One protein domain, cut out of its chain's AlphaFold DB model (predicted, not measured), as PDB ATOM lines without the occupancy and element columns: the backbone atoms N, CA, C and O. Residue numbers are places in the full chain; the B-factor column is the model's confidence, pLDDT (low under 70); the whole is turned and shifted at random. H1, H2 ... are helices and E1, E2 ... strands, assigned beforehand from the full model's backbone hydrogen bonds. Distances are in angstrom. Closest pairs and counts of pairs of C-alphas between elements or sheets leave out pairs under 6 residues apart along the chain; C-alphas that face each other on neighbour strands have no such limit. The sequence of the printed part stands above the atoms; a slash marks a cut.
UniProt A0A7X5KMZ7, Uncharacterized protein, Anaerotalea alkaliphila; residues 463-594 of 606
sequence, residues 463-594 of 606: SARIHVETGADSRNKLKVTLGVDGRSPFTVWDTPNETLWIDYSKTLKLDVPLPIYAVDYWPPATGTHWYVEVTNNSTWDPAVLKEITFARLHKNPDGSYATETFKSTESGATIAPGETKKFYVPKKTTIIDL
ATOM      1  N   SER A 463     151.821 159.023 193.977       95.00
ATOM      2  CA  SER A 463     151.897 158.737 195.407       95.00
ATOM      3  C   SER A 463     153.269 159.027 196.011       95.00
ATOM      4  O   SER A 463     154.254 159.276 195.311       95.00
ATOM      5  N   ALA A 464     153.325 159.017 197.338       95.44
ATOM      6  CA  ALA A 464     154.551 159.090 198.111       95.44
ATOM      7  C   ALA A 464     154.539 158.048 199.226       95.44
ATOM      8  O   ALA A 464     153.583 157.985 199.991       95.44
ATOM      9  N   ARG A 465     155.636 157.304 199.362       96.31
ATOM     10  CA  ARG A 465     155.983 156.579 200.581       96.31
ATOM     11  C   ARG A 465     156.715 157.496 201.525       96.31
ATOM     12  O   ARG A 465     157.732 158.082 201.147       96.31
ATOM     13  N   ILE A 466     156.251 157.531 202.761       96.19
ATOM     14  CA  ILE A 466     156.923 158.171 203.881       96.19
ATOM     15  C   ILE A 466     157.152 157.100 204.934       96.19
ATOM     16  O   ILE A 466     156.214 156.427 205.344       96.19
ATOM     17  N   HIS A 467     158.399 156.938 205.366       96.50
ATOM     18  CA  HIS A 467     158.760 156.038 206.450       96.50
ATOM     19  C   HIS A 467     159.617 156.784 207.470       96.50
ATOM     20  O   HIS A 467     160.758 157.160 207.185       96.50
ATOM     21  N   VAL A 468     159.061 156.981 208.659       96.12
ATOM     22  CA  VAL A 468     159.693 157.610 209.815       96.12
ATOM     23  C   VAL A 468     159.553 156.671 211.013       96.12
ATOM     24  O   VAL A 468     158.465 156.181 211.302       96.12
ATOM     25  N   GLU A 469     160.656 156.420 211.711       95.44
ATOM     26  CA  GLU A 469     160.657 155.735 213.009       95.44
ATOM     27  C   GLU A 469     160.811 156.756 214.139       95.44
ATOM     28  O   GLU A 469     161.531 157.743 213.995       95.44
ATOM     29  N   THR A 470     160.178 156.508 215.274       92.00
ATOM     30  CA  THR A 470     160.248 157.321 216.491       92.00
ATOM     31  C   THR A 470     160.590 156.441 217.696       92.00
ATOM     32  O   THR A 470     160.744 155.224 217.574       92.00
ATOM     33  N   GLY A 471     160.689 157.044 218.885       86.69
ATOM     34  CA  GLY A 471     160.475 156.300 220.129       86.69
ATOM     35  C   GLY A 471     159.061 155.708 220.185       86.69
ATOM     36  O   GLY A 471     158.197 156.075 219.380       86.69
ATOM     37  N   ALA A 472     158.827 154.785 221.120       79.75
ATOM     38  CA  ALA A 472     157.467 154.333 221.410       79.75
ATOM     39  C   ALA A 472     156.587 155.547 221.752       79.75
ATOM     40  O   ALA A 472     157.068 156.512 222.343       79.75
ATOM     41  N   ASP A 473     155.322 155.515 221.337       77.38
ATOM     42  CA  ASP A 473     154.300 156.513 221.706       77.38
ATOM     43  C   ASP A 473     154.534 157.906 221.106       77.38
ATOM     44  O   ASP A 473     153.887 158.884 221.486       77.38
ATOM     45  N   SER A 474     155.474 158.004 220.163       85.75
ATOM     46  CA  SER A 474     155.862 159.262 219.528       85.75
ATOM     47  C   SER A 474     155.421 159.359 218.063       85.75
ATOM     48  O   SER A 474     155.535 160.438 217.477       85.75
ATOM     49  N   ARG A 475     154.858 158.297 217.461       87.75
ATOM     50  CA  ARG A 475     154.333 158.347 216.082       87.75
ATOM     51  C   ARG A 475     153.248 159.407 215.924       87.75
ATOM     52  O   ARG A 475     153.288 160.196 214.981       87.75
ATOM     53  N   ASN A 476     152.305 159.451 216.860       83.56
ATOM     54  CA  ASN A 476     151.205 160.417 216.859       83.56
ATOM     55  C   ASN A 476     151.655 161.864 217.156       83.56
ATOM     56  O   ASN A 476     150.849 162.790 217.148       83.56
ATOM     57  N   LYS A 477     152.946 162.081 217.434       87.31
ATOM     58  CA  LYS A 477     153.541 163.413 217.592       87.31
ATOM     59  C   LYS A 477     154.125 163.940 216.287       87.31
ATOM     60  O   LYS A 477     154.578 165.083 216.236       87.31
ATOM     61  N   LEU A 478     154.139 163.132 215.232       90.19
ATOM     62  CA  LEU A 478     154.569 163.577 213.919       90.19
ATOM     63  C   LEU A 478     153.466 164.388 213.245       90.19
ATOM     64  O   LEU A 478     152.289 164.054 213.319       90.19
ATOM     65  N   LYS A 479     153.881 165.410 212.505       92.25
ATOM     66  CA  LYS A 479     153.089 166.019 211.444       92.25
ATOM     67  C   LYS A 479     153.884 165.925 210.154       92.25
ATOM     68  O   LYS A 479     155.062 166.277 210.128       92.25
ATOM     69  N   VAL A 480     153.253 165.438 209.094       94.19
ATOM     70  CA  VAL A 480     153.883 165.277 207.787       94.19
ATOM     71  C   VAL A 480     153.082 166.016 206.735       94.19
ATOM     72  O   VAL A 480     151.876 165.816 206.576       94.19
ATOM     73  N   THR A 481     153.781 166.854 205.981       94.75
ATOM     74  CA  THR A 481     153.246 167.512 204.796       94.75
ATOM     75  C   THR A 481     154.140 167.236 203.598       94.75
ATOM     76  O   THR A 481     155.316 166.901 203.739       94.75
ATOM     77  N   LEU A 482     153.595 167.351 202.396       94.31
ATOM     78  CA  LEU A 482     154.361 167.213 201.165       94.31
ATOM     79  C   LEU A 482     153.891 168.209 200.114       94.31
ATOM     80  O   LEU A 482     152.770 168.720 200.168       94.31
ATOM     81  N   GLY A 483     154.754 168.506 199.150       92.88
ATOM     82  CA  GLY A 483     154.403 169.421 198.075       92.88
ATOM     83  C   GLY A 483     155.595 169.874 197.252       92.88
ATOM     84  O   GLY A 483     156.672 169.281 197.291       92.88
ATOM     85  N   VAL A 484     155.373 170.949 196.502       90.94
ATOM     86  CA  VAL A 484     156.385 171.625 195.684       90.94
ATOM     87  C   VAL A 484     156.608 173.024 196.239       90.94
ATOM     88  O   VAL A 484     155.654 173.693 196.646       90.94
ATOM     89  N   ASP A 485     157.856 173.490 196.254       88.62
ATOM     90  CA  ASP A 485     158.154 174.877 196.626       88.62
ATOM     91  C   ASP A 485     157.302 175.877 195.819       88.62
ATOM     92  O   ASP A 485     157.132 175.759 194.605       88.62
ATOM     93  N   GLY A 486     156.751 176.880 196.508       86.69
ATOM     94  CA  GLY A 486     155.862 177.882 195.908       86.69
ATOM     95  C   GLY A 486     154.397 177.448 195.752       86.69
ATOM     96  O   GLY A 486     153.588 178.232 195.256       86.69
ATOM     97  N   ARG A 487     154.027 176.237 196.190       89.00
ATOM     98  CA  ARG A 487     152.636 175.767 196.287       89.00
ATOM     99  C   ARG A 487     152.234 175.507 197.735       89.00
ATOM    100  O   ARG A 487     153.084 175.304 198.599       89.00
ATOM    101  N   SER A 488     150.925 175.498 197.983       87.62
ATOM    102  CA  SER A 488     150.386 175.073 199.273       87.62
ATOM    103  C   SER A 488     150.741 173.599 199.520       87.62
ATOM    104  O   SER A 488     150.498 172.768 198.631       87.62
ATOM    105  N   PRO A 489     151.319 173.267 200.686       88.75
ATOM    106  CA  PRO A 489     151.595 171.887 201.047       88.75
ATOM    107  C   PRO A 489     150.290 171.134 201.308       88.75
ATOM    108  O   PRO A 489     149.271 171.720 201.672       88.75
ATOM    109  N   PHE A 490     150.344 169.822 201.133       89.38
ATOM    110  CA  PHE A 490     149.278 168.893 201.467       89.38
ATOM    111  C   PHE A 490     149.678 168.124 202.722       89.38
ATOM    112  O   PHE A 490     150.725 167.476 202.750       89.38
ATOM    113  N   THR A 491     148.875 168.243 203.775       90.44
ATOM    114  CA  THR A 491     149.068 167.497 205.018       90.44
ATOM    115  C   THR A 491     148.596 166.070 204.819       90.44
ATOM    116  O   THR A 491     147.462 165.855 204.407       90.44
ATOM    117  N   VAL A 492     149.464 165.108 205.120       89.75
ATOM    118  CA  VAL A 492     149.179 163.678 204.926       89.75
ATOM    119  C   VAL A 492     149.175 162.888 206.228       89.75
ATOM    120  O   VAL A 492     148.727 161.748 206.250       89.75
ATOM    121  N   TRP A 493     149.671 163.501 207.302       88.50
ATOM    122  CA  TRP A 493     149.616 162.973 208.655       88.50
ATOM    123  C   TRP A 493     149.634 164.141 209.641       88.50
ATOM    124  O   TRP A 493     150.544 164.971 209.584       88.50
ATOM    125  N   ASP A 494     148.628 164.236 210.504       84.19
ATOM    126  CA  ASP A 494     148.525 165.258 211.555       84.19
ATOM    127  C   ASP A 494     147.524 164.767 212.605       84.19
ATOM    128  O   ASP A 494     146.360 165.164 212.625       84.19
ATOM    129  N   THR A 495     147.955 163.796 213.405       70.69
ATOM    130  CA  THR A 495     147.138 163.207 214.469       70.69
ATOM    131  C   THR A 495     147.010 164.201 215.632       70.69
ATOM    132  O   THR A 495     148.037 164.707 216.101       70.69
ATOM    133  N   PRO A 496     145.791 164.503 216.123       57.31
ATOM    134  CA  PRO A 496     145.594 165.404 217.251       57.31
ATOM    135  C   PRO A 496     146.359 164.933 218.493       57.31
ATOM    136  O   PRO A 496     146.450 163.750 218.801       57.31
ATOM    137  N   ASN A 497     146.919 165.893 219.223       49.91
ATOM    138  CA  ASN A 497     147.859 165.661 220.318       49.91
ATOM    139  C   ASN A 497     147.175 165.348 221.665       49.91
ATOM    140  O   ASN A 497     147.816 165.445 222.715       49.91
ATOM    141  N   GLU A 498     145.882 165.035 221.651       47.84
ATOM    142  CA  GLU A 498     145.038 164.959 222.839       47.84
ATOM    143  C   GLU A 498     144.780 163.485 223.176       47.84
ATOM    144  O   GLU A 498     144.541 162.649 222.317       47.84
ATOM    145  N   THR A 499     145.055 163.124 224.425       46.91
ATOM    146  CA  THR A 499     145.209 161.738 224.882       46.91
ATOM    147  C   THR A 499     144.046 161.320 225.758       46.91
ATOM    148  O   THR A 499     143.858 161.929 226.811       46.91
ATOM    149  N   LEU A 500     143.447 160.164 225.449       45.62
ATOM    150  CA  LEU A 500     143.034 159.164 226.452       45.62
ATOM    151  C   LEU A 500     143.317 157.703 226.028       45.62
ATOM    152  O   LEU A 500     143.407 156.845 226.903       45.62
ATOM    153  N   TRP A 501     143.535 157.419 224.738       50.69
ATOM    154  CA  TRP A 501     143.908 156.088 224.231       50.69
ATOM    155  C   TRP A 501     145.143 156.228 223.344       50.69
ATOM    156  O   TRP A 501     145.095 156.845 222.290       50.69
ATOM    157  N   ILE A 502     146.283 155.759 223.839       56.38
ATOM    158  CA  ILE A 502     147.587 156.077 223.262       56.38
ATOM    159  C   ILE A 502     147.848 155.137 222.079       56.38
ATOM    160  O   ILE A 502     147.901 153.918 222.238       56.38
ATOM    161  N   ASP A 503     148.031 155.696 220.885       66.50
ATOM    162  CA  ASP A 503     148.727 154.999 219.810       66.50
ATOM    163  C   ASP A 503     150.201 154.835 220.207       66.50
ATOM    164  O   ASP A 503     151.026 155.718 219.977       66.50
ATOM    165  N   TYR A 504     150.522 153.696 220.830       73.69
ATOM    166  CA  TYR A 504     151.873 153.371 221.303       73.69
ATOM    167  C   TYR A 504     152.854 153.064 220.158       73.69
ATOM    168  O   TYR A 504     153.975 152.614 220.397       73.69
ATOM    169  N   SER A 505     152.444 153.232 218.901       82.44
ATOM    170  CA  SER A 505     153.257 152.842 217.754       82.44
ATOM    171  C   SER A 505     154.500 153.723 217.604       82.44
ATOM    172  O   SER A 505     154.500 154.918 217.913       82.44
ATOM    173  N   LYS A 506     155.567 153.128 217.075       88.94
ATOM    174  CA  LYS A 506     156.863 153.774 216.825       88.94
ATOM    175  C   LYS A 506     157.151 154.000 215.342       88.94
ATOM    176  O   LYS A 506     158.113 154.687 215.014       88.94
ATOM    177  N   THR A 507     156.373 153.415 214.430       90.50
ATOM    178  CA  THR A 507     156.640 153.500 212.991       90.50
ATOM    179  C   THR A 507     155.478 154.147 212.244       90.50
ATOM    180  O   THR A 507     154.357 153.637 212.211       90.50
ATOM    181  N   LEU A 508     155.767 155.268 211.579       92.06
ATOM    182  CA  LEU A 508     154.935 155.827 210.518       92.06
ATOM    183  C   LEU A 508     155.518 155.386 209.180       92.06
ATOM    184  O   LEU A 508     156.432 156.027 208.669       92.06
ATOM    185  N   LYS A 509     155.007 154.294 208.619       93.44
ATOM    186  CA  LYS A 509     155.255 153.899 207.231       93.44
ATOM    187  C   LYS A 509     153.913 153.979 206.510       93.44
ATOM    188  O   LYS A 509     152.970 153.318 206.917       93.44
ATOM    189  N   LEU A 510     153.794 154.870 205.535       90.75
ATOM    190  CA  LEU A 510     152.520 155.171 204.889       90.75
ATOM    191  C   LEU A 510     152.748 155.556 203.431       90.75
ATOM    192  O   LEU A 510     153.622 156.377 203.134       90.75
ATOM    193  N   ASP A 511     151.937 154.992 202.548       95.00
ATOM    194  CA  ASP A 511     151.797 155.436 201.171       95.00
ATOM    195  C   ASP A 511     150.591 156.365 201.048       95.00
ATOM    196  O   ASP A 511     149.481 156.044 201.467       95.00
ATOM    197  N   VAL A 512     150.790 157.535 200.454       93.62
ATOM    198  CA  VAL A 512     149.773 158.591 200.381       93.62
ATOM    199  C   VAL A 512     149.637 159.113 198.957       93.62
ATOM    200  O   VAL A 512     150.625 159.100 198.219       93.62
ATOM    201  N   PRO A 513     148.448 159.575 198.532       91.81
ATOM    202  CA  PRO A 513     148.317 160.255 197.252       91.81
ATOM    203  C   PRO A 513     149.139 161.550 197.262       91.81
ATOM    204  O   PRO A 513     149.233 162.238 198.284       91.81
ATOM    205  N   LEU A 514     149.717 161.901 196.115       90.88
ATOM    206  CA  LEU A 514     150.241 163.251 195.921       90.88
ATOM    207  C   LEU A 514     149.083 164.243 195.697       90.88
ATOM    208  O   LEU A 514     147.972 163.836 195.350       90.88
ATOM    209  N   PRO A 515     149.311 165.556 195.881       86.12
ATOM    210  CA  PRO A 515     148.284 166.570 195.667       86.12
ATOM    211  C   PRO A 515     147.825 166.550 194.208       86.12
ATOM    212  O   PRO A 515     148.628 166.251 193.331       86.12
ATOM    213  N   ILE A 516     146.589 166.961 193.916       81.69
ATOM    214  CA  ILE A 516     146.045 166.929 192.541       81.69
ATOM    215  C   ILE A 516     146.912 167.689 191.522       81.69
ATOM    216  O   ILE A 516     147.020 167.296 190.363       81.69
ATOM    217  N   TYR A 517     147.615 168.738 191.967       82.81
ATOM    218  CA  TYR A 517     148.549 169.481 191.123       82.81
ATOM    219  C   TYR A 517     149.799 168.677 190.734       82.81
ATOM    220  O   TYR A 517     150.571 169.139 189.904       82.81
ATOM    221  N   ALA A 518     150.043 167.493 191.303       84.31
ATOM    222  CA  ALA A 518     151.226 166.681 191.024       84.31
ATOM    223  C   ALA A 518     151.412 166.402 189.531       84.31
ATOM    224  O   ALA A 518     152.546 166.397 189.052       84.31
ATOM    225  N   VAL A 519     150.305 166.251 188.800       83.06
ATOM    226  CA  VAL A 519     150.278 166.044 187.348       83.06
ATOM    227  C   VAL A 519     151.048 167.141 186.602       83.06
ATOM    228  O   VAL A 519     151.789 166.836 185.670       83.06
ATOM    229  N   ASP A 520     150.941 168.395 187.053       84.38
ATOM    230  CA  ASP A 520     151.556 169.565 186.412       84.38
ATOM    231  C   ASP A 520     153.045 169.736 186.752       84.38
ATOM    232  O   ASP A 520     153.776 170.434 186.047       84.38
ATOM    233  N   TYR A 521     153.502 169.130 187.854       85.19
ATOM    234  CA  TYR A 521     154.853 169.310 188.403       85.19
ATOM    235  C   TYR A 521     155.699 168.031 188.360       85.19
ATOM    236  O   TYR A 521     156.801 168.002 188.920       85.19
ATOM    237  N   TRP A 522     155.197 166.979 187.712       85.62
ATOM    238  CA  TRP A 522     155.919 165.729 187.505       85.62
ATOM    239  C   TRP A 522     156.815 165.788 186.258       85.62
ATOM    240  O   TRP A 522     156.394 166.321 185.230       85.62
ATOM    241  N   PRO A 523     158.009 165.167 186.274       86.00
ATOM    242  CA  PRO A 523     158.668 164.517 187.413       86.00
ATOM    243  C   PRO A 523     159.376 165.519 188.344       86.00
ATOM    244  O   PRO A 523     159.588 166.671 187.953       86.00
ATOM    245  N   PRO A 524     159.823 165.092 189.542       82.75
ATOM    246  CA  PRO A 524     160.759 165.869 190.354       82.75
ATOM    247  C   PRO A 524     162.001 166.300 189.545       82.75
ATOM    248  O   PRO A 524     162.809 165.470 189.123       82.75
ATOM    249  N   ALA A 525     162.152 167.604 189.277       68.19
ATOM    250  CA  ALA A 525     163.197 168.163 188.412       68.19
ATOM    251  C   ALA A 525     163.832 169.433 189.010       68.19
ATOM    252  O   ALA A 525     163.350 169.997 189.985       68.19
ATOM    253  N   THR A 526     164.914 169.929 188.396       54.34
ATOM    254  CA  THR A 526     165.762 171.040 188.889       54.34
ATOM    255  C   THR A 526     165.062 172.411 189.020       54.34
ATOM    256  O   THR A 526     165.717 173.390 189.356       54.34
ATOM    257  N   GLY A 527     163.759 172.501 188.737       61.72
ATOM    258  CA  GLY A 527     162.924 173.690 188.962       61.72
ATOM    259  C   GLY A 527     161.605 173.401 189.691       61.72
ATOM    260  O   GLY A 527     160.835 174.324 189.931       61.72
ATOM    261  N   THR A 528     161.342 172.139 190.043       69.88
ATOM    262  CA  THR A 528     160.178 171.680 190.810       69.88
ATOM    263  C   THR A 528     160.700 170.951 192.041       69.88
ATOM    264  O   THR A 528     160.873 169.732 192.055       69.88
ATOM    265  N   HIS A 529     161.043 171.723 193.073       83.50
ATOM    266  CA  HIS A 529     161.589 171.178 194.311       83.50
ATOM    267  C   HIS A 529     160.481 170.512 195.117       83.50
ATOM    268  O   HIS A 529     159.808 171.138 195.936       83.50
ATOM    269  N   TRP A 530     160.282 169.235 194.828       91.50
ATOM    270  CA  TRP A 530     159.425 168.367 195.606       91.50
ATOM    271  C   TRP A 530     160.058 168.071 196.955       91.50
ATOM    272  O   TRP A 530     161.253 167.761 197.041       91.50
ATOM    273  N   TYR A 531     159.238 168.133 197.993       92.94
ATOM    274  CA  TYR A 531     159.665 167.856 199.347       92.94
ATOM    275  C   TYR A 531     158.618 167.090 200.146       92.94
ATOM    276  O   TYR A 531     157.419 167.138 199.860       92.94
ATOM    277  N   VAL A 532     159.106 166.437 201.195       96.62
ATOM    278  CA  VAL A 532     158.322 166.030 202.359       96.62
ATOM    279  C   VAL A 532     158.863 166.804 203.549       96.62
ATOM    280  O   VAL A 532     160.068 166.832 203.785       96.62
ATOM    281  N   GLU A 533     157.984 167.456 204.289       96.69
ATOM    282  CA  GLU A 533     158.310 168.152 205.521       96.69
ATOM    283  C   GLU A 533     157.754 167.362 206.702       96.69
ATOM    284  O   GLU A 533     156.569 167.035 206.739       96.69
ATOM    285  N   VAL A 534     158.631 167.033 207.646       97.12
ATOM    286  CA  VAL A 534     158.298 166.294 208.861       97.12
ATOM    287  C   VAL A 534     158.563 167.195 210.056       97.12
ATOM    288  O   VAL A 534     159.695 167.628 210.288       97.12
ATOM    289  N   THR A 535     157.516 167.448 210.827       95.88
ATOM    290  CA  THR A 535     157.572 168.094 212.134       95.88
ATOM    291  C   THR A 535     157.486 167.023 213.211       95.88
ATOM    292  O   THR A 535     156.542 166.236 213.232       95.88
ATOM    293  N   ASN A 536     158.459 166.997 214.118       94.62
ATOM    294  CA  ASN A 536     158.432 166.157 215.308       94.62
ATOM    295  C   ASN A 536     157.967 166.988 216.510       94.62
ATOM    296  O   ASN A 536     158.760 167.713 217.106       94.62
ATOM    297  N   ASN A 537     156.693 166.875 216.885       91.50
ATOM    298  CA  ASN A 537     156.142 167.568 218.052       91.50
ATOM    299  C   ASN A 537     156.414 166.835 219.380       91.50
ATOM    300  O   ASN A 537     155.912 167.266 220.419       91.50
ATOM    301  N   SER A 538     157.173 165.729 219.379       88.00
ATOM    302  CA  SER A 538     157.594 165.079 220.623       88.00
ATOM    303  C   SER A 538     158.506 166.020 221.409       88.00
ATOM    304  O   SER A 538     159.284 166.784 220.833       88.00
ATOM    305  N   THR A 539     158.432 165.958 222.738       87.75
ATOM    306  CA  THR A 539     159.318 166.709 223.642       87.75
ATOM    307  C   THR A 539     160.541 165.905 224.081       87.75
ATOM    308  O   THR A 539     161.427 166.464 224.724       87.75
ATOM    309  N   TRP A 540     160.601 164.612 223.751       88.50
ATOM    310  CA  TRP A 540     161.612 163.689 224.278       88.50
ATOM    311  C   TRP A 540     162.301 162.890 223.177       88.50
ATOM    312  O   TRP A 540     163.531 162.872 223.116       88.50
ATOM    313  N   ASP A 541     161.523 162.264 222.294       91.69
ATOM    314  CA  ASP A 541     162.063 161.289 221.354       91.69
ATOM    315  C   ASP A 541     162.419 161.929 220.013       91.69
ATOM    316  O   ASP A 541     161.595 162.629 219.412       91.69
ATOM    317  N   PRO A 542     163.632 161.685 219.490       95.19
ATOM    318  CA  PRO A 542     163.930 162.012 218.110       95.19
ATOM    319  C   PRO A 542     163.162 161.086 217.160       95.19
ATOM    320  O   PRO A 542     162.883 159.926 217.472       95.19
ATOM    321  N   ALA A 543     162.902 161.582 215.956       96.69
ATOM    322  CA  ALA A 543     162.435 160.776 214.840       96.69
ATOM    323  C   ALA A 543     163.589 160.506 213.862       96.69
ATOM    324  O   ALA A 543     164.525 161.301 213.749       96.69
ATOM    325  N   VAL A 544     163.547 159.388 213.148       97.75
ATOM    326  CA  VAL A 544     164.552 158.984 212.163       97.75
ATOM    327  C   VAL A 544     163.857 158.693 210.847       97.75
ATOM    328  O   VAL A 544     163.049 157.771 210.741       97.75
ATOM    329  N   LEU A 545     164.219 159.456 209.821       97.56
ATOM    330  CA  LEU A 545     163.761 159.216 208.466       97.56
ATOM    331  C   LEU A 545     164.357 157.909 207.934       97.56
ATOM    332  O   LEU A 545     165.573 157.724 207.966       97.56
ATOM    333  N   LYS A 546     163.530 157.015 207.399       96.62
ATOM    334  CA  LYS A 546     163.965 155.763 206.756       96.62
ATOM    335  C   LYS A 546     163.758 155.774 205.257       96.62
ATOM    336  O   LYS A 546     164.573 155.230 204.518       96.62
ATOM    337  N   GLU A 547     162.677 156.387 204.794       95.62
ATOM    338  CA  GLU A 547     162.380 156.450 203.370       95.62
ATOM    339  C   GLU A 547     161.478 157.633 203.035       95.62
ATOM    340  O   GLU A 547     160.481 157.877 203.707       95.62
ATOM    341  N   ILE A 548     161.821 158.313 201.943       96.06
ATOM    342  CA  ILE A 548     160.878 159.088 201.142       96.06
ATOM    343  C   ILE A 548     161.041 158.607 199.713       96.06
ATOM    344  O   ILE A 548     162.137 158.720 199.153       96.06
ATOM    345  N   THR A 549     159.962 158.106 199.128       94.75
ATOM    346  CA  THR A 549     159.943 157.686 197.728       94.75
ATOM    347  C   THR A 549     158.681 158.205 197.074       94.75
ATOM    348  O   THR A 549     157.587 157.861 197.495       94.75
ATOM    349  N   PHE A 550     158.817 159.029 196.043       94.81
ATOM    350  CA  PHE A 550     157.686 159.437 195.217       94.81
ATOM    351  C   PHE A 550     157.531 158.454 194.082       94.81
ATOM    352  O   PHE A 550     158.529 158.030 193.503       94.81
ATOM    353  N   ALA A 551     156.296 158.104 193.766       93.44
ATOM    354  CA  ALA A 551     155.978 157.077 192.804       93.44
ATOM    355  C   ALA A 551     154.883 157.540 191.843       93.44
ATOM    356  O   ALA A 551     154.001 158.326 192.195       93.44
ATOM    357  N   ARG A 552     154.949 157.039 190.613       93.00
ATOM    358  CA  ARG A 552     153.898 157.190 189.615       93.00
ATOM    359  C   ARG A 552     153.644 155.861 188.926       93.00
ATOM    360  O   ARG A 552     154.558 155.288 188.336       93.00
ATOM    361  N   LEU A 553     152.395 155.412 188.967       89.88
ATOM    362  CA  LEU A 553     151.927 154.258 188.211       89.88
ATOM    363  C   LEU A 553     151.718 154.645 186.741       89.88
ATOM    364  O   LEU A 553     151.020 155.609 186.420       89.88
ATOM    365  N   HIS A 554     152.292 153.858 185.842       86.06
ATOM    366  CA  HIS A 554     152.159 153.994 184.398       86.06
ATOM    367  C   HIS A 554     151.599 152.714 183.800       86.06
ATOM    368  O   HIS A 554     151.849 151.622 184.306       86.06
ATOM    369  N   LYS A 555     150.883 152.865 182.688       85.19
ATOM    370  CA  LYS A 555     150.445 151.755 181.849       85.19
ATOM    371  C   LYS A 555     151.225 151.781 180.544       85.19
ATOM    372  O   LYS A 555     151.219 152.784 179.830       85.19
ATOM    373  N   ASN A 556     151.904 150.685 180.255       82.50
ATOM    374  CA  ASN A 556     152.698 150.501 179.055       82.50
ATOM    375  C   ASN A 556     151.796 150.235 177.835       82.50
ATOM    376  O   ASN A 556     150.657 149.780 177.986       82.50
ATOM    377  N   PRO A 557     152.288 150.471 176.603       83.44
ATOM    378  CA  PRO A 557     151.513 150.234 175.381       83.44
ATOM    379  C   PRO A 557     151.039 148.786 175.184       83.44
ATOM    380  O   PRO A 557     150.063 148.559 174.476       83.44
ATOM    381  N   ASP A 558     151.721 147.815 175.792       79.31
ATOM    382  CA  ASP A 558     151.355 146.394 175.768       79.31
ATOM    383  C   ASP A 558     150.289 146.017 176.818       79.31
ATOM    384  O   ASP A 558     149.875 144.862 176.891       79.31
ATOM    385  N   GLY A 559     149.828 146.988 177.614       74.88
ATOM    386  CA  GLY A 559     148.847 146.808 178.679       74.88
ATOM    387  C   GLY A 559     149.438 146.432 180.040       74.88
ATOM    388  O   GLY A 559     148.673 146.376 181.003       74.88
ATOM    389  N   SER A 560     150.754 146.208 180.141       77.56
ATOM    390  CA  SER A 560     151.445 146.010 181.424       77.56
ATOM    391  C   SER A 560     151.528 147.314 182.228       77.56
ATOM    392  O   SER A 560     151.312 148.400 181.688       77.56
ATOM    393  N   TYR A 561     151.845 147.220 183.520       81.19
ATOM    394  CA  TYR A 561     152.048 148.388 184.378       81.19
ATOM    395  C   TYR A 561     153.521 148.530 184.774       81.19
ATOM    396  O   TYR A 561     154.272 147.560 184.805       81.19
ATOM    397  N   ALA A 562     153.935 149.750 185.095       83.38
ATOM    398  CA  ALA A 562     155.244 150.042 185.668       83.38
ATOM    399  C   ALA A 562     155.117 151.165 186.697       83.38
ATOM    400  O   ALA A 562     154.340 152.101 186.497       83.38
ATOM    401  N   THR A 563     155.905 151.109 187.768       86.56
ATOM    402  CA  THR A 563     155.977 152.198 188.746       86.56
ATOM    403  C   THR A 563     157.298 152.945 188.601       86.56
ATOM    404  O   THR A 563     158.383 152.408 188.828       86.56
ATOM    405  N   GLU A 564     157.209 154.214 188.216       89.38
ATOM    406  CA  GLU A 564     158.335 155.142 188.178       89.38
ATOM    407  C   GLU A 564     158.560 155.713 189.577       89.38
ATOM    408  O   GLU A 564     157.615 156.223 190.172       89.38
ATOM    409  N   THR A 565     159.788 155.664 190.101       91.38
ATOM    410  CA  THR A 565     160.090 156.097 191.475       91.38
ATOM    411  C   THR A 565     161.229 157.108 191.564       91.38
ATOM    412  O   THR A 565     162.208 157.035 190.820       91.38
ATOM    413  N   PHE A 566     161.128 158.023 192.528       91.69
ATOM    414  CA  PHE A 566     162.125 159.032 192.883       91.69
ATOM    415  C   PHE A 566     162.366 158.975 194.391       91.69
ATOM    416  O   PHE A 566     161.481 159.303 195.178       91.69
ATOM    417  N   LYS A 567     163.558 158.541 194.805       90.81
ATOM    418  CA  LYS A 567     163.873 158.270 196.215       90.81
ATOM    419  C   LYS A 567     164.815 159.318 196.794       90.81
ATOM    420  O   LYS A 567     165.854 159.607 196.198       90.81
ATOM    421  N   SER A 568     164.474 159.864 197.961       89.94
ATOM    422  CA  SER A 568     165.359 160.763 198.707       89.94
ATOM    423  C   SER A 568     166.631 160.041 199.157       89.94
ATOM    424  O   SER A 568     166.613 158.862 199.510       89.94
ATOM    425  N   THR A 569     167.749 160.766 199.165       88.62
ATOM    426  CA  THR A 569     169.040 160.276 199.670       88.62
ATOM    427  C   THR A 569     169.224 160.510 201.169       88.62
ATOM    428  O   THR A 569     170.261 160.146 201.709       88.62
ATOM    429  N   GLU A 570     168.248 161.119 201.845       90.56
ATOM    430  CA  GLU A 570     168.366 161.577 203.238       90.56
ATOM    431  C   GLU A 570     167.941 160.519 204.277       90.56
ATOM    432  O   GLU A 570     167.731 160.832 205.447       90.56
ATOM    433  N   SER A 571     167.838 159.247 203.876       92.00
ATOM    434  CA  SER A 571     167.610 158.132 204.805       92.00
ATOM    435  C   SER A 571     168.653 158.128 205.929       92.00
ATOM    436  O   SER A 571     169.855 158.232 205.686       92.00
ATOM    437  N   GLY A 572     168.190 157.944 207.161       95.25
ATOM    438  CA  GLY A 572     168.981 158.019 208.386       95.25
ATOM    439  C   GLY A 572     169.011 159.409 209.023       95.25
ATOM    440  O   GLY A 572     169.544 159.544 210.124       95.25
ATOM    441  N   ALA A 573     168.438 160.436 208.386       96.81
ATOM    442  CA  ALA A 573     168.369 161.765 208.975       96.81
ATOM    443  C   ALA A 573     167.528 161.766 210.261       96.81
ATOM    444  O   ALA A 573     166.378 161.329 210.282       96.81
ATOM    445  N   THR A 574     168.111 162.294 211.334       97.69
ATOM    446  CA  THR A 574     167.430 162.501 212.615       97.69
ATOM    447  C   THR A 574     166.666 163.821 212.604       97.69
ATOM    448  O   THR A 574     167.206 164.826 212.148       97.69
ATOM    449  N   ILE A 575     165.450 163.836 213.138       97.88
ATOM    450  CA  ILE A 575     164.614 165.016 213.376       97.88
ATOM    451  C   ILE A 575     164.467 165.136 214.894       97.88
ATOM    452  O   ILE A 575     163.858 164.276 215.539       97.88
ATOM    453  N   ALA A 576     165.096 166.147 215.480       97.44
ATOM    454  CA  ALA A 576     165.121 166.338 216.921       97.44
ATOM    455  C   ALA A 576     163.715 166.641 217.483       97.44
ATOM    456  O   ALA A 576     162.835 167.083 216.741       97.44
ATOM    457  N   PRO A 577     163.489 166.421 218.790       95.50
ATOM    458  CA  PRO A 577     162.281 166.885 219.470       95.50
ATOM    459  C   PRO A 577     162.013 168.378 219.211       95.50
ATOM    460  O   PRO A 577     162.918 169.205 219.353       95.50
ATOM    461  N   GLY A 578     160.786 168.726 218.819       93.56
ATOM    462  CA  GLY A 578     160.367 170.089 218.470       93.56
ATOM    463  C   GLY A 578     160.882 170.617 217.122       93.56
ATOM    464  O   GLY A 578     160.660 171.785 216.799       93.56
ATOM    465  N   GLU A 579     161.589 169.805 216.335       97.19
ATOM    466  CA  GLU A 579     162.170 170.223 215.060       97.19
ATOM    467  C   GLU A 579     161.212 169.994 213.884       97.19
ATOM    468  O   GLU A 579     160.462 169.020 213.837       97.19
ATOM    469  N   THR A 580     161.281 170.878 212.887       97.44
ATOM    470  CA  THR A 580     160.698 170.657 211.558       97.44
ATOM    471  C   THR A 580     161.814 170.575 210.527       97.44
ATOM    472  O   THR A 580     162.631 171.492 210.429       97.44
ATOM    473  N   LYS A 581     161.847 169.490 209.749       97.31
ATOM    474  CA  LYS A 581     162.794 169.304 208.644       97.31
ATOM    475  C   LYS A 581     162.074 169.066 207.336       97.31
ATOM    476  O   LYS A 581     161.152 168.262 207.261       97.31
ATOM    477  N   LYS A 582     162.578 169.716 206.293       95.56
ATOM    478  CA  LYS A 582     162.154 169.518 204.913       95.56
ATOM    479  C   LYS A 582     163.193 168.677 204.176       95.56
ATOM    480  O   LYS A 582     164.364 169.046 204.145       95.56
ATOM    481  N   PHE A 583     162.742 167.583 203.581       94.38
ATOM    482  CA  PHE A 583     163.546 166.624 202.835       94.38
ATOM    483  C   PHE A 583     163.191 166.691 201.360       94.38
ATOM    484  O   PHE A 583     162.018 166.567 201.000       94.38
ATOM    485  N   TYR A 584     164.189 166.861 200.502       90.19
ATOM    486  CA  TYR A 584     163.951 167.039 199.072       90.19
ATOM    487  C   TYR A 584     164.089 165.721 198.313       90.19
ATOM    488  O   TYR A 584     164.951 164.886 198.605       90.19
ATOM    489  N   VAL A 585     163.237 165.544 197.305       87.12
ATOM    490  CA  VAL A 585     163.258 164.360 196.445       87.12
ATOM    491  C   VAL A 585     164.090 164.660 195.191       87.12
ATOM    492  O   VAL A 585     163.749 165.567 194.428       87.12
ATOM    493  N   PRO A 586     165.204 163.943 194.959       78.12
ATOM    494  CA  PRO A 586     166.116 164.228 193.863       78.12
ATOM    495  C   PRO A 586     165.570 163.734 192.519       78.12
ATOM    496  O   PRO A 586     164.727 162.848 192.440       78.12
ATOM    497  N   LYS A 587     166.172 164.233 191.436       68.00
ATOM    498  CA  LYS A 587     165.842 163.894 190.040       68.00
ATOM    499  C   LYS A 587     166.095 162.424 189.650       68.00
ATOM    500  O   LYS A 587     165.749 162.019 188.545       68.00
ATOM    501  N   LYS A 588     166.778 161.630 190.481       63.28
ATOM    502  CA  LYS A 588     167.221 160.289 190.077       63.28
ATOM    503  C   LYS A 588     166.052 159.303 190.115       63.28
ATOM    504  O   LYS A 588     165.594 158.928 191.190       63.28
ATOM    505  N   THR A 589     165.648 158.868 188.928       62.94
ATOM    506  CA  THR A 589     164.559 157.915 188.712       62.94
ATOM    507  C   THR A 589     165.047 156.469 188.745       62.94
ATOM    508  O   THR A 589     166.095 156.156 188.174       62.94
ATOM    509  N   THR A 590     164.251 155.584 189.343       71.50
ATOM    510  CA  THR A 590     164.319 154.129 189.147       71.50
ATOM    511  C   THR A 590     162.973 153.663 188.592       71.50
ATOM    512  O   THR A 590     161.931 154.078 189.097       71.50
ATOM    513  N   ILE A 591     162.980 152.819 187.560       67.06
ATOM    514  CA  ILE A 591     161.763 152.204 187.014       67.06
ATOM    515  C   ILE A 591     161.643 150.803 187.605       67.06
ATOM    516  O   ILE A 591     162.611 150.042 187.580       67.06
ATOM    517  N   ILE A 592     160.472 150.491 188.151       67.06
ATOM    518  CA  ILE A 592     160.105 149.152 188.603       67.06
ATOM    519  C   ILE A 592     159.082 148.624 187.600       67.06
ATOM    520  O   ILE A 592     157.929 149.060 187.602       67.06
ATOM    521  N   ASP A 593     159.514 147.724 186.718       64.00
ATOM    522  CA  ASP A 593     158.605 147.020 185.813       64.00
ATOM    523  C   ASP A 593     157.728 146.075 186.637       64.00
ATOM    524  O   ASP A 593     158.244 145.278 187.426       64.00
ATOM    525  N   LEU A 594     156.405 146.170 186.478       56.69
ATOM    526  CA  LEU A 594     155.484 145.271 187.164       56.69
ATOM    527  C   LEU A 594     155.168 144.090 186.247       56.69
ATOM    528  O   LEU A 594     154.968 144.274 185.040       56.69
TER     529      LEU A 594
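AT A GLANCE: This is residues 463 to 594 of the 606 residues of an uncharacterized protein of Anaerotalea alkaliphila (UniProt A0A7X5KMZ7). Two antiparallel sheets lie partly face to face as a sandwich, their strands crossed at 41 degrees: a larger, twisted sheet of five strands and a smaller one of four. At one end of the sandwich E7, E9 and the last part of E6 run on past the smaller sheet and lengthen the whole, while the short helix H1 only grazes the smaller sheet. The printed part has 132 residues, with named elements E1 E2 E3 E4 H1 E5 E6 E7 E8 E9 along the chain, mostly strand; the sheet orders are E4 E1 E6 E7 E9 and E3 E2 E5 E8. It is compact, with a radius of gyration of the C-alphas of 15.7 A, yet elongated in outline, spanning 52 by 30 by 26 A.

HOW THE PARTS SIT: Start at E1, residues 463 to 469, an inner strand of the larger sheet. Its antiparallel neighbours are E4, residues 507 to 513, with N 466 and O 510 2.9 A apart, and E6, residues 543 to 555, with N 465 and O 549 2.8 A apart. Cross to the smaller sheet at E2, residues 478 to 484, which is near E1, with 6 pairs of C-alphas within 10 A. E2 forms a hairpin with E3, residues 490 to 494, where N 480 and O 493 are 2.8 A apart. On the other side of E2 is E5, residues 530 to 536, with N 481 and O 533 2.9 A apart. H1, residues 518 to 521, comes before E5 and is too short for any O i to N i+4 pair. E6 forms a hairpin with E7, residues 561 to 567, with N 552 and O 564 2.8 A apart. E8, residues 580 to 584, is the antiparallel neighbour of E5, with N 532 and O 583 2.9 A apart. E9, residues 589 to 593, is an edge strand beside E7, with N 565 and O 590 2.8 A apart.

IN THESE COORDINATES: Find C-alpha 463 at (151.897, 158.737, 195.407), where E1 begins its 19.9 A. E2 and E5 measure 20.0 A and 19.9 A, E4 19.0 A and E7 19.4 A. Follow E6, the longest at 36.2 A, from C-alpha 543 at (162.435, 160.776, 214.840) to C-alpha 555 at (150.445, 151.755, 181.849). E3, E8, E9 and H1 measure 10.7 A, 13.4 A, 12.7 A and 5.2 A.

THE WHOLE: The C-alphas farthest apart, those of Leu 500 and Asp 558, are 52.9 A apart. The printed part has no cut; the links E3 to E4 and E7 to E8 are long. Confidence is under 70 at residues 496 to 503, 525 to 528, 587 to 589 and 591 to 594.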